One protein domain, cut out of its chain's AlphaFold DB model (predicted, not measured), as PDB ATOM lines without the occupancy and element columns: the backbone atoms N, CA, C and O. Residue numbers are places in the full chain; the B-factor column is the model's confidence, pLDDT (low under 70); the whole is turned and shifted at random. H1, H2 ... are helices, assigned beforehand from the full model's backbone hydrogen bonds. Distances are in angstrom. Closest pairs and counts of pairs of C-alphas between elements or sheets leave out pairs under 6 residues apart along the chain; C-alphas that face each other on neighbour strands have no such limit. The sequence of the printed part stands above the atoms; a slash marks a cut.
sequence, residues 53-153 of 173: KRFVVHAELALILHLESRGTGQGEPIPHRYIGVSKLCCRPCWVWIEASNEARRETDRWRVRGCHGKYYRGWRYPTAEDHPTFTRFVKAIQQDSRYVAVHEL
ATOM      1  N   LYS A  53     324.994 321.769 394.912       49.97
ATOM      2  CA  LYS A  53     324.622 320.368 394.647       49.97
ATOM      3  C   LYS A  53     323.332 319.926 395.354       49.97
ATOM      4  O   LYS A  53     322.802 318.867 395.035       49.97
ATOM      5  N   ARG A  54     322.825 320.704 396.315       52.94
ATOM      6  CA  ARG A  54     321.555 320.468 397.023       52.94
ATOM      7  C   ARG A  54     320.360 321.132 396.349       52.94
ATOM      8  O   ARG A  54     319.241 320.856 396.770       52.94
ATOM      9  N   PHE A  55     320.566 321.966 395.322       61.12
ATOM     10  CA  PHE A  55     319.459 322.423 394.485       61.12
ATOM     11  C   PHE A  55     319.061 321.311 393.524       61.12
ATOM     12  O   PHE A  55     319.738 321.055 392.527       61.12
ATOM     13  N   VAL A  56     317.970 320.626 393.848       76.19
ATOM     14  CA  VAL A  56     317.585 319.382 393.188       76.19
ATOM     15  C   VAL A  56     316.235 319.517 392.508       76.19
ATOM     16  O   VAL A  56     315.277 320.079 393.045       76.19
ATOM     17  N   VAL A  57     316.164 318.960 391.303       83.06
ATOM     18  CA  VAL A  57     314.884 318.652 390.677       83.06
ATOM     19  C   VAL A  57     314.317 317.459 391.428       83.06
ATOM     20  O   VAL A  57     314.984 316.433 391.559       83.06
ATOM     21  N   HIS A  58     313.110 317.597 391.959       87.38
ATOM     22  CA  HIS A  58     312.480 316.490 392.663       87.38
ATOM     23  C   HIS A  58     312.105 315.352 391.701       87.38
ATOM     24  O   HIS A  58     311.896 315.562 390.501       87.38
ATOM     25  N   ALA A  59     311.981 314.146 392.256       87.00
ATOM     26  CA  ALA A  59     311.756 312.917 391.503       87.00
ATOM     27  C   ALA A  59     310.511 312.967 390.602       87.00
ATOM     28  O   ALA A  59     310.544 312.419 389.503       87.00
ATOM     29  N   GLU A  60     309.437 313.651 391.012       89.88
ATOM     30  CA  GLU A  60     308.210 313.755 390.212       89.88
ATOM     31  C   GLU A  60     308.471 314.417 388.860       89.88
ATOM     32  O   GLU A  60     308.028 313.924 387.827       89.88
ATOM     33  N   LEU A  61     309.227 315.518 388.863       90.06
ATOM     34  CA  LEU A  61     309.519 316.274 387.647       90.06
ATOM     35  C   LEU A  61     310.593 315.578 386.817       90.06
ATOM     36  O   LEU A  61     310.500 315.557 385.594       90.06
ATOM     37  N   ALA A  62     311.577 314.961 387.475       88.06
ATOM     38  CA  ALA A  62     312.589 314.161 386.796       88.06
ATOM     39  C   ALA A  62     311.960 312.999 386.005       88.06
ATOM     40  O   ALA A  62     312.333 312.767 384.856       88.06
ATOM     41  N   LEU A  63     310.967 312.310 386.584       87.50
ATOM     42  CA  LEU A  63     310.221 311.247 385.903       87.50
ATOM     43  C   LEU A  63     309.433 311.775 384.706       87.50
ATOM     44  O   LEU A  63     309.485 311.169 383.639       87.50
ATOM     45  N   ILE A  64     308.735 312.904 384.865       88.44
ATOM     46  CA  ILE A  64     308.000 313.538 383.764       88.44
ATOM     47  C   ILE A  64     308.948 313.845 382.608       88.44
ATOM     48  O   ILE A  64     308.718 313.379 381.497       88.44
ATOM     49  N   LEU A  65     310.046 314.557 382.873       86.88
ATOM     50  CA  LEU A  65     311.008 314.925 381.836       86.88
ATOM     51  C   LEU A  65     311.625 313.704 381.145       86.88
ATOM     52  O   LEU A  65     311.804 313.713 379.930       86.88
ATOM     53  N   HIS A  66     311.923 312.645 381.899       85.44
ATOM     54  CA  HIS A  66     312.446 311.404 381.331       85.44
ATOM     55  C   HIS A  66     311.430 310.704 380.418       85.44
ATOM     56  O   HIS A  66     311.786 310.207 379.354       85.44
ATOM     57  N   LEU A  67     310.158 310.652 380.817       85.50
ATOM     58  CA  LEU A  67     309.108 310.054 379.991       85.50
ATOM     59  C   LEU A  67     308.835 310.890 378.736       85.50
ATOM     60  O   LEU A  67     308.585 310.335 377.668       85.50
ATOM     61  N   GLU A  68     308.917 312.215 378.844       83.06
ATOM     62  CA  GLU A  68     308.751 313.117 377.705       83.06
ATOM     63  C   GLU A  68     309.877 312.985 376.694       83.06
ATOM     64  O   GLU A  68     309.586 312.855 375.507       83.06
ATOM     65  N   SER A  69     311.134 312.932 377.145       80.88
ATOM     66  CA  SER A  69     312.279 312.799 376.239       80.88
ATOM     67  C   SER A  69     312.240 311.496 375.434       80.88
ATOM     68  O   SER A  69     312.640 311.476 374.269       80.88
ATOM     69  N   ARG A  70     311.694 310.420 376.015       74.00
ATOM     70  CA  ARG A  70     311.483 309.139 375.322       74.00
ATOM     71  C   ARG A  70     310.299 309.184 374.358       74.00
ATOM     72  O   ARG A  70     310.417 308.710 373.228       74.00
ATOM     73  N   GLY A  71     309.193 309.811 374.762       66.94
ATOM     74  CA  GLY A  71     307.995 309.947 373.928       66.94
ATOM     75  C   GLY A  71     308.201 310.822 372.686       66.94
ATOM     76  O   GLY A  71     307.637 310.534 371.634       66.94
ATOM     77  N   THR A  72     309.038 311.863 372.761       57.97
ATOM     78  CA  THR A  72     309.290 312.768 371.623       57.97
ATOM     79  C   THR A  72     310.231 312.196 370.560       57.97
ATOM     80  O   THR A  72     310.196 312.659 369.425       57.97
ATOM     81  N   GLY A  73     311.070 311.212 370.904       50.12
ATOM     82  CA  GLY A  73     312.105 310.684 370.002       50.12
ATOM     83  C   GLY A  73     311.791 309.331 369.360       50.12
ATOM     84  O   GLY A  73     312.328 309.029 368.299       50.12
ATOM     85  N   GLN A  74     310.941 308.508 369.985       53.41
ATOM     86  CA  GLN A  74     310.724 307.111 369.568       53.41
ATOM     87  C   GLN A  74     309.313 306.836 369.031       53.41
ATOM     88  O   GLN A  74     309.024 305.716 368.623       53.41
ATOM     89  N   GLY A  75     308.426 307.841 369.020       57.44
ATOM     90  CA  GLY A  75     307.036 307.685 368.573       57.44
ATOM     91  C   GLY A  75     306.188 306.778 369.473       57.44
ATOM     92  O   GLY A  75     305.042 306.486 369.137       57.44
ATOM     93  N   GLU A  76     306.728 306.336 370.611       62.34
ATOM     94  CA  GLU A  76     306.005 305.497 371.556       62.34
ATOM     95  C   GLU A  76     305.033 306.349 372.388       62.34
ATOM     96  O   GLU A  76     305.436 307.349 372.997       62.34
ATOM     97  N   PRO A  77     303.743 305.977 372.443       68.19
ATOM     98  CA  PRO A  77     302.776 306.672 373.276       68.19
ATOM     99  C   PRO A  77     303.134 306.481 374.753       68.19
ATOM    100  O   PRO A  77     303.347 305.359 375.201       68.19
ATOM    101  N   ILE A  78     303.158 307.572 375.529       76.50
ATOM    102  CA  ILE A  78     303.376 307.515 376.982       76.50
ATOM    103  C   ILE A  78     302.183 306.767 377.606       76.50
ATOM    104  O   ILE A  78     301.081 307.321 377.632       76.50
ATOM    105  N   PRO A  79     302.363 305.532 378.116       67.75
ATOM    106  CA  PRO A  79     301.239 304.646 378.424       67.75
ATOM    107  C   PRO A  79     300.454 305.102 379.658       67.75
ATOM    108  O   PRO A  79     299.239 304.917 379.730       67.75
ATOM    109  N   HIS A  80     301.125 305.748 380.621       79.56
ATOM    110  CA  HIS A  80     300.508 306.244 381.847       79.56
ATOM    111  C   HIS A  80     301.062 307.616 382.229       79.56
ATOM    112  O   HIS A  80     302.232 307.759 382.572       79.56
ATOM    113  N   ARG A  81     300.190 308.629 382.226       88.25
ATOM    114  CA  ARG A  81     300.519 309.996 382.663       88.25
ATOM    115  C   ARG A  81     300.220 310.251 384.139       88.25
ATOM    116  O   ARG A  81     300.105 311.396 384.556       88.25
ATOM    117  N   TYR A  82     300.070 309.195 384.934       91.38
ATOM    118  CA  TYR A  82     299.947 309.311 386.382       91.38
ATOM    119  C   TYR A  82     301.311 309.090 387.037       91.38
ATOM    120  O   TYR A  82     301.891 308.013 386.919       91.38
ATOM    121  N   ILE A  83     301.807 310.098 387.748       88.94
ATOM    122  CA  ILE A  83     303.060 310.046 388.497       88.94
ATOM    123  C   ILE A  83     302.733 309.763 389.961       88.94
ATOM    124  O   ILE A  83     302.247 310.621 390.703       88.94
ATOM    125  N   GLY A  84     302.988 308.523 390.371       79.69
ATOM    126  CA  GLY A  84     302.927 308.097 391.763       79.69
ATOM    127  C   GLY A  84     304.328 308.024 392.355       79.69
ATOM    128  O   GLY A  84     305.081 307.116 392.023       79.69
ATOM    129  N   VAL A  85     304.665 308.947 393.254       75.81
ATOM    130  CA  VAL A  85     305.818 308.794 394.155       75.81
ATOM    131  C   VAL A  85     305.334 308.427 395.559       75.81
ATOM    132  O   VAL A  85     304.143 308.494 395.866       75.81
ATOM    133  N   SER A  86     306.250 308.009 396.432       74.81
ATOM    134  CA  SER A  86     305.942 307.523 397.785       74.81
ATOM    135  C   SER A  86     305.336 308.584 398.723       74.81
ATOM    136  O   SER A  86     304.844 308.236 399.795       74.81
ATOM    137  N   LYS A  87     305.325 309.867 398.332       82.62
ATOM    138  CA  LYS A  87     304.715 310.993 399.063       82.62
ATOM    139  C   LYS A  87     303.853 311.855 398.124       82.62
ATOM    140  O   LYS A  87     303.875 311.681 396.914       82.62
ATOM    141  N   LEU A  88     303.055 312.771 398.676       90.94
ATOM    142  CA  LEU A  88     302.394 313.806 397.864       90.94
ATOM    143  C   LEU A  88     303.438 314.772 397.286       90.94
ATOM    144  O   LEU A  88     304.516 314.909 397.859       90.94
ATOM    145  N   CYS A  89     303.100 315.482 396.212       90.50
ATOM    146  CA  CYS A  89     304.004 316.462 395.621       90.50
ATOM    147  C   CYS A  89     304.216 317.671 396.535       90.50
ATOM    148  O   CYS A  89     303.307 318.096 397.263       90.50
ATOM    149  N   CYS A  90     305.402 318.274 396.448       90.00
ATOM    150  CA  CYS A  90     305.629 319.589 397.038       90.00
ATOM    151  C   CYS A  90     304.918 320.686 396.240       90.00
ATOM    152  O   CYS A  90     304.492 320.473 395.101       90.00
ATOM    153  N   ARG A  91     304.777 321.877 396.834       89.50
ATOM    154  CA  ARG A  91     304.026 322.957 396.187       89.50
ATOM    155  C   ARG A  91     304.676 323.444 394.883       89.50
ATOM    156  O   ARG A  91     303.949 323.502 393.895       89.50
ATOM    157  N   PRO A  92     306.000 323.682 394.812       87.12
ATOM    158  CA  PRO A  92     306.656 323.998 393.541       87.12
ATOM    159  C   PRO A  92     306.463 322.924 392.457       87.12
ATOM    160  O   PRO A  92     306.128 323.256 391.324       87.12
ATOM    161  N   CYS A  93     306.585 321.631 392.793       90.56
ATOM    162  CA  CYS A  93     306.326 320.545 391.840       90.56
ATOM    163  C   CYS A  93     304.886 320.546 391.335       90.56
ATOM    164  O   CYS A  93     304.658 320.406 390.139       90.56
ATOM    165  N   TRP A  94     303.922 320.729 392.234       92.44
ATOM    166  CA  TRP A  94     302.512 320.811 391.870       92.44
ATOM    167  C   TRP A  94     302.242 321.956 390.889       92.44
ATOM    168  O   TRP A  94     301.663 321.729 389.833       92.44
ATOM    169  N   VAL A  95     302.716 323.165 391.208       91.00
ATOM    170  CA  VAL A  95     302.530 324.352 390.357       91.00
ATOM    171  C   VAL A  95     303.196 324.158 388.996       91.00
ATOM    172  O   VAL A  95     302.614 324.501 387.970       91.00
ATOM    173  N   TRP A  96     304.390 323.556 388.961       91.62
ATOM    174  CA  TRP A  96     305.054 323.229 387.702       91.62
ATOM    175  C   TRP A  96     304.221 322.270 386.846       91.62
ATOM    176  O   TRP A  96     304.048 322.501 385.651       91.62
ATOM    177  N   ILE A  97     303.676 321.211 387.455       92.56
ATOM    178  CA  ILE A  97     302.853 320.218 386.757       92.56
ATOM    179  C   ILE A  97     301.596 320.878 386.186       92.56
ATOM    180  O   ILE A  97     301.294 320.670 385.011       92.56
ATOM    181  N   GLU A  98     300.909 321.717 386.963       92.56
ATOM    182  CA  GLU A  98     299.745 322.474 386.488       92.56
ATOM    183  C   GLU A  98     300.107 323.390 385.315       92.56
ATOM    184  O   GLU A  98     299.492 323.290 384.253       92.56
ATOM    185  N   ALA A  99     301.173 324.184 385.442       90.06
ATOM    186  CA  ALA A  99     301.659 325.056 384.372       90.06
ATOM    187  C   ALA A  99     302.030 324.275 383.094       90.06
ATOM    188  O   ALA A  99     301.764 324.726 381.973       90.06
ATOM    189  N   SER A 100     302.612 323.079 383.244       88.69
ATOM    190  CA  SER A 100     302.956 322.192 382.124       88.69
ATOM    191  C   SER A 100     301.719 321.606 381.431       88.69
ATOM    192  O   SER A 100     301.753 321.318 380.231       88.69
ATOM    193  N   ASN A 101     300.622 321.445 382.174       92.19
ATOM    194  CA  ASN A 101     299.360 320.881 381.708       92.19
ATOM    195  C   ASN A 101     298.467 321.902 381.000       92.19
ATOM    196  O   ASN A 101     297.607 321.500 380.217       92.19
ATOM    197  N   GLU A 102     298.673 323.202 381.218       89.12
ATOM    198  CA  GLU A 102     297.885 324.262 380.575       89.12
ATOM    199  C   GLU A 102     297.941 324.204 379.041       89.12
ATOM    200  O   GLU A 102     296.949 324.484 378.378       89.12
ATOM    201  N   ALA A 103     299.081 323.814 378.458       82.50
ATOM    202  CA  ALA A 103     299.216 323.658 377.002       82.50
ATOM    203  C   ALA A 103     298.720 322.297 376.476       82.50
ATOM    204  O   ALA A 103     298.772 322.057 375.270       82.50
ATOM    205  N   ARG A 104     298.280 321.385 377.349       87.06
ATOM    206  CA  ARG A 104     297.977 319.995 376.986       87.06
ATOM    207  C   ARG A 104     296.485 319.754 376.871       87.06
ATOM    208  O   ARG A 104     295.681 320.286 377.641       87.06
ATOM    209  N   ARG A 105     296.132 318.860 375.947       86.75
ATOM    210  CA  ARG A 105     294.799 318.250 375.885       86.75
ATOM    211  C   ARG A 105     294.541 317.473 377.170       86.75
ATOM    212  O   ARG A 105     295.473 316.936 377.755       86.75
ATOM    213  N   GLU A 106     293.280 317.372 377.576       84.69
ATOM    214  CA  GLU A 106     292.882 316.718 378.833       84.69
ATOM    215  C   GLU A 106     293.409 315.276 378.958       84.69
ATOM    216  O   GLU A 106     293.850 314.850 380.023       84.69
ATOM    217  N   THR A 107     293.435 314.541 377.845       84.06
ATOM    218  CA  THR A 107     293.960 313.169 377.755       84.06
ATOM    219  C   THR A 107     295.477 313.081 377.922       84.06
ATOM    220  O   THR A 107     295.992 312.021 378.266       84.06
ATOM    221  N   ASP A 108     296.189 314.187 377.707       87.31
ATOM    222  CA  ASP A 108     297.649 314.270 377.722       87.31
ATOM    223  C   ASP A 108     298.221 314.947 378.971       87.31
ATOM    224  O   ASP A 108     299.430 315.178 379.066       87.31
ATOM    225  N   ARG A 109     297.367 315.267 379.946       91.94
ATOM    226  CA  ARG A 109     297.785 315.907 381.192       91.94
ATOM    227  C   ARG A 109     298.470 314.920 382.128       91.94
ATOM    228  O   ARG A 109     298.024 313.788 382.309       91.94
ATOM    229  N   TRP A 110     299.529 315.390 382.776       93.00
ATOM    230  CA  TRP A 110     300.141 314.715 383.909       93.00
ATOM    231  C   TRP A 110     299.217 314.774 385.119       93.00
ATOM    232  O   TRP A 110     298.686 315.828 385.465       93.00
ATOM    233  N   ARG A 111     299.035 313.635 385.777       92.94
ATOM    234  CA  ARG A 111     298.222 313.477 386.978       92.94
ATOM    235  C   ARG A 111     299.118 313.039 388.125       92.94
ATOM    236  O   ARG A 111     300.025 312.238 387.942       92.94
ATOM    237  N   VAL A 112     298.837 313.542 389.315       93.38
ATOM    238  CA  VAL A 112     299.520 313.179 390.560       93.38
ATOM    239  C   VAL A 112     298.475 312.967 391.647       93.38
ATOM    240  O   VAL A 112     297.353 313.460 391.535       93.38
ATOM    241  N   ARG A 113     298.832 312.246 392.714       93.12
ATOM    242  CA  ARG A 113     297.903 311.944 393.819       93.12
ATOM    243  C   ARG A 113     297.374 313.194 394.532       93.12
ATOM    244  O   ARG A 113     296.270 313.173 395.064       93.12
ATOM    245  N   GLY A 114     298.190 314.240 394.622       92.12
ATOM    246  CA  GLY A 114     297.898 315.436 395.409       92.12
ATOM    247  C   GLY A 114     299.166 316.200 395.787       92.12
ATOM    248  O   GLY A 114     300.280 315.782 395.463       92.12
ATOM    249  N   CYS A 115     298.992 317.296 396.523       91.31
ATOM    250  CA  CYS A 115     300.066 318.161 397.005       91.31
ATOM    251  C   CYS A 115     299.988 318.317 398.527       91.31
ATOM    252  O   CYS A 115     298.923 318.619 399.057       91.31
ATOM    253  N   HIS A 116     301.109 318.156 399.237       88.94
ATOM    254  CA  HIS A 116     301.162 318.425 400.686       88.94
ATOM    255  C   HIS A 116     301.402 319.910 401.001       88.94
ATOM    256  O   HIS A 116     301.450 320.304 402.164       88.94
ATOM    257  N   GLY A 117     301.649 320.736 399.983       84.88
ATOM    258  CA  GLY A 117     301.633 322.185 400.124       84.88
ATOM    259  C   GLY A 117     302.876 322.854 400.709       84.88
ATOM    260  O   GLY A 117     302.840 324.067 400.892       84.88
ATOM    261  N   LYS A 118     303.952 322.107 400.988       81.75
ATOM    262  CA  LYS A 118     305.189 322.659 401.567       81.75
ATOM    263  C   LYS A 118     306.148 323.119 400.470       81.75
ATOM    264  O   LYS A 118     306.198 322.510 399.397       81.75
ATOM    265  N   TYR A 119     306.927 324.143 400.795       80.75
ATOM    266  CA  TYR A 119     308.043 324.647 400.002       80.75
ATOM    267  C   TYR A 119     309.341 324.118 400.602       80.75
ATOM    268  O   TYR A 119     309.550 324.212 401.811       80.75
ATOM    269  N   TYR A 120     310.198 323.539 399.766       73.31
ATOM    270  CA  TYR A 120     311.497 323.036 400.197       73.31
ATOM    271  C   TYR A 120     312.586 324.009 399.769       73.31
ATOM    272  O   TYR A 120     312.683 324.366 398.594       73.31
ATOM    273  N   ARG A 121     313.429 324.409 400.727       67.25
ATOM    274  CA  ARG A 121     314.686 325.097 400.419       67.25
ATOM    275  C   ARG A 121     315.553 324.152 399.586       67.25
ATOM    276  O   ARG A 121     315.685 322.982 399.938       67.25
ATOM    277  N   GLY A 122     316.113 324.647 398.484       70.38
ATOM    278  CA  GLY A 122     316.869 323.812 397.544       70.38
ATOM    279  C   GLY A 122     316.024 323.148 396.450       70.38
ATOM    280  O   GLY A 122     316.526 322.285 395.739       70.38
ATOM    281  N   TRP A 123     314.753 323.512 396.268       81.69
ATOM    282  CA  TRP A 123     314.029 323.081 395.069       81.69
ATOM    283  C   TRP A 123     314.596 323.776 393.822       81.69
ATOM    284  O   TRP A 123     314.836 324.984 393.844       81.69
ATOM    285  N   ARG A 124     314.796 323.025 392.733       82.25
ATOM    286  CA  ARG A 124     315.272 323.560 391.451       82.25
ATOM    287  C   ARG A 124     314.227 323.392 390.355       82.25
ATOM    288  O   ARG A 124     313.671 322.308 390.181       82.25
ATOM    289  N   TYR A 125     314.040 324.452 389.574       83.75
ATOM    290  CA  TYR A 125     313.220 324.416 388.371       83.75
ATOM    291  C   TYR A 125     313.831 323.445 387.331       83.75
ATOM    292  O   TYR A 125     315.056 323.399 387.191       83.75
ATOM    293  N   PRO A 126     313.025 322.601 386.659       80.69
ATOM    294  CA  PRO A 126     313.547 321.422 385.967       80.69
ATOM    295  C   PRO A 126     313.971 321.653 384.508       80.69
ATOM    296  O   PRO A 126     314.675 320.811 383.960       80.69
ATOM    297  N   THR A 127     313.569 322.760 383.875       73.00
ATOM    298  CA  THR A 127     313.930 323.092 382.483       73.00
ATOM    299  C   THR A 127     314.702 324.407 382.414       73.00
ATOM    300  O   THR A 127     314.824 325.108 383.415       73.00
ATOM    301  N   ALA A 128     315.215 324.767 381.239       65.69
ATOM    302  CA  ALA A 128     315.778 326.095 381.030       65.69
ATOM    303  C   ALA A 128     314.699 327.192 381.191       65.69
ATOM    304  O   ALA A 128     313.497 326.936 381.033       65.69
ATOM    305  N   GLU A 129     315.137 328.392 381.582       60.91
ATOM    306  CA  GLU A 129     314.276 329.544 381.907       60.91
ATOM    307  C   GLU A 129     313.535 330.100 380.676       60.91
ATOM    308  O   GLU A 129     312.512 330.768 380.798       60.91
ATOM    309  N   ASP A 130     314.003 329.778 379.475       58.16
ATOM    310  CA  ASP A 130     313.398 330.129 378.188       58.16
ATOM    311  C   ASP A 130     312.252 329.187 377.769       58.16
ATOM    312  O   ASP A 130     311.560 329.441 376.780       58.16
ATOM    313  N   HIS A 131     311.988 328.119 378.528       71.00
ATOM    314  CA  HIS A 131     310.881 327.212 378.235       71.00
ATOM    315  C   HIS A 131     309.517 327.877 378.535       71.00
ATOM    316  O   HIS A 131     309.350 328.441 379.616       71.00
ATOM    317  N   PRO A 132     308.472 327.738 377.687       73.94
ATOM    318  CA  PRO A 132     307.159 328.376 377.902       73.94
ATOM    319  C   PRO A 132     306.489 328.068 379.252       73.94
ATOM    320  O   PRO A 132     305.701 328.859 379.774       73.94
ATOM    321  N   THR A 133     306.807 326.911 379.836       77.81
ATOM    322  CA  THR A 133     306.362 326.525 381.185       77.81
ATOM    323  C   THR A 133     306.915 327.454 382.269       77.81
ATOM    324  O   THR A 133     306.250 327.644 383.281       77.81
ATOM    325  N   PHE A 134     308.083 328.071 382.063       78.50
ATOM    326  CA  PHE A 134     308.755 328.900 383.062       78.50
ATOM    327  C   PHE A 134     307.951 330.156 383.374       78.50
ATOM    328  O   PHE A 134     307.623 330.400 384.530       78.50
ATOM    329  N   THR A 135     307.524 330.905 382.354       79.50
ATOM    330  CA  THR A 135     306.702 332.110 382.552       79.50
ATOM    331  C   THR A 135     305.394 331.795 383.280       79.50
ATOM    332  O   THR A 135     304.982 332.534 384.174       79.50
ATOM    333  N   ARG A 136     304.747 330.677 382.928       83.62
ATOM    334  CA  ARG A 136     303.501 330.225 383.568       83.62
ATOM    335  C   ARG A 136     303.731 329.832 385.019       83.62
ATOM    336  O   ARG A 136     302.990 330.268 385.893       83.62
ATOM    337  N   PHE A 137     304.794 329.073 385.273       86.19
ATOM    338  CA  PHE A 137     305.209 328.684 386.611       86.19
ATOM    339  C   PHE A 137     305.496 329.903 387.492       86.19
ATOM    340  O   PHE A 137     304.947 329.993 388.585       86.19
ATOM    341  N   VAL A 138     306.299 330.858 387.010       81.38
ATOM    342  CA  VAL A 138     306.648 332.078 387.757       81.38
ATOM    343  C   VAL A 138     305.393 332.884 388.086       81.38
ATOM    344  O   VAL A 138     305.197 333.280 389.231       81.38
ATOM    345  N   LYS A 139     304.491 333.063 387.118       82.62
ATOM    346  CA  LYS A 139     303.224 333.758 387.360       82.62
ATOM    347  C   LYS A 139     302.371 333.039 388.411       82.62
ATOM    348  O   LYS A 139     301.860 333.680 389.324       82.62
ATOM    349  N   ALA A 140     302.225 331.722 388.293       81.44
ATOM    350  CA  ALA A 140     301.406 330.928 389.203       81.44
ATOM    351  C   ALA A 140     301.988 330.883 390.624       81.44
ATOM    352  O   ALA A 140     301.239 330.959 391.596       81.44
ATOM    353  N   ILE A 141     303.314 330.799 390.760       81.88
ATOM    354  CA  ILE A 141     303.961 330.753 392.072       81.88
ATOM    355  C   ILE A 141     303.939 332.119 392.761       81.88
ATOM    356  O   ILE A 141     303.712 332.168 393.961       81.88
ATOM    357  N   GLN A 142     304.067 333.224 392.019       78.44
ATOM    358  CA  GLN A 142     303.933 334.582 392.564       78.44
ATOM    359  C   GLN A 142     302.522 334.882 393.082       78.44
ATOM    360  O   GLN A 142     302.360 335.652 394.022       78.44
ATOM    361  N   GLN A 143     301.499 334.274 392.481       76.56
ATOM    362  CA  GLN A 143     300.106 334.398 392.921       76.56
ATOM    363  C   GLN A 143     299.764 333.475 394.098       76.56
ATOM    364  O   GLN A 143     298.670 333.558 394.657       76.56
ATOM    365  N   ASP A 144     300.673 332.579 394.476       78.19
ATOM    366  CA  ASP A 144     300.454 331.660 395.577       78.19
ATOM    367  C   ASP A 144     300.617 332.377 396.918       78.19
ATOM    368  O   ASP A 144     301.715 332.794 397.288       78.19
ATOM    369  N   SER A 145     299.536 332.467 397.693       71.94
ATOM    370  CA  SER A 145     299.545 333.120 399.006       71.94
ATOM    371  C   SER A 145     300.576 332.536 399.972       71.94
ATOM    372  O   SER A 145     301.063 333.251 400.841       71.94
ATOM    373  N   ARG A 146     300.962 331.262 399.822       69.19
ATOM    374  CA  ARG A 146     302.022 330.651 400.638       69.19
ATOM    375  C   ARG A 146     303.411 331.069 400.188       69.19
ATOM    376  O   ARG A 146     304.292 331.181 401.028       69.19
ATOM    377  N   TYR A 147     303.612 331.269 398.889       68.00
ATOM    378  CA  TYR A 147     304.866 331.809 398.371       68.00
ATOM    379  C   TYR A 147     305.038 333.260 398.822       68.00
ATOM    380  O   TYR A 147     306.086 333.600 399.361       68.00
ATOM    381  N   VAL A 148     303.976 334.065 398.698       64.62
ATOM    382  CA  VAL A 148     303.937 335.444 399.199       64.62
ATOM    383  C   VAL A 148     304.206 335.470 400.703       64.62
ATOM    384  O   VAL A 148     305.129 336.147 401.123       64.62
ATOM    385  N   ALA A 149     303.522 334.646 401.504       60.22
ATOM    386  CA  ALA A 149     303.753 334.588 402.948       60.22
ATOM    387  C   ALA A 149     305.174 334.131 403.325       60.22
ATOM    388  O   ALA A 149     305.743 334.646 404.277       60.22
ATOM    389  N   VAL A 150     305.771 333.174 402.603       59.44
ATOM    390  CA  VAL A 150     307.162 332.752 402.855       59.44
ATOM    391  C   VAL A 150     308.144 333.878 402.535       59.44
ATOM    392  O   VAL A 150     309.094 334.057 403.289       59.44
ATOM    393  N   HIS A 151     307.909 334.642 401.466       55.53
ATOM    394  CA  HIS A 151     308.783 335.743 401.055       55.53
ATOM    395  C   HIS A 151     308.509 337.073 401.774       55.53
ATOM    396  O   HIS A 151     309.406 337.905 401.846       55.53
ATOM    397  N   GLU A 152     307.325 337.269 402.357       53.38
ATOM    398  CA  GLU A 152     307.021 338.388 403.263       53.38
ATOM    399  C   GLU A 152     307.549 338.146 404.690       53.38
ATOM    400  O   GLU A 152     307.658 339.088 405.470       53.38
ATOM    401  N   LEU A 153     307.897 336.900 405.042       46.28
ATOM    402  CA  LEU A 153     308.350 336.505 406.383       46.28
ATOM    403  C   LEU A 153     309.857 336.204 406.488       46.28
ATOM    404  O   LEU A 153     310.299 335.711 407.532       46.28
TER     405      LEU A 153
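This is residues 53 to 153 of the 173 residues of an uncharacterized protein of Hebeloma cylindrosporum h7 (UniProt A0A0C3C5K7). The longest helix, H1, reaches one end of an elongated body; the hairpin of H2 and H3 makes its middle, short H4 the other end. Under half of the 101 printed residues are in these four helices, in that order, and the class is all helix. It is compact, radius of gyration of the C-alphas 13.9 A, and spans 47 by 30 by 29 A.

H1, residues 59 to 74, only just touches H2, residues 91 to 101, with 60 to 61 alone and 3 C-alpha pairs within 8 A; C-alphas 61 and 93 are closest, 6.8 A. H3, residues 132 to 142, makes a hairpin with H2; C-alphas 99 and 136 are closest, 5.5 A. H4, residues 145 to 152, is close to H3 but not clearly touching. Every O i to N i+4 pair is within hydrogen-bond range in H2 and H4, 11 of 12 in H1, 6 of 7 in H3.

H1 measures 22.7 A from C-alpha 59, (311.756, 312.917, 391.503); H4 ends at C-alpha 152, (307.021, 338.388, 403.263).

Links H1 to H2 and H2 to H3 are long. Residues 146 to 153 are among those under pLDDT 70.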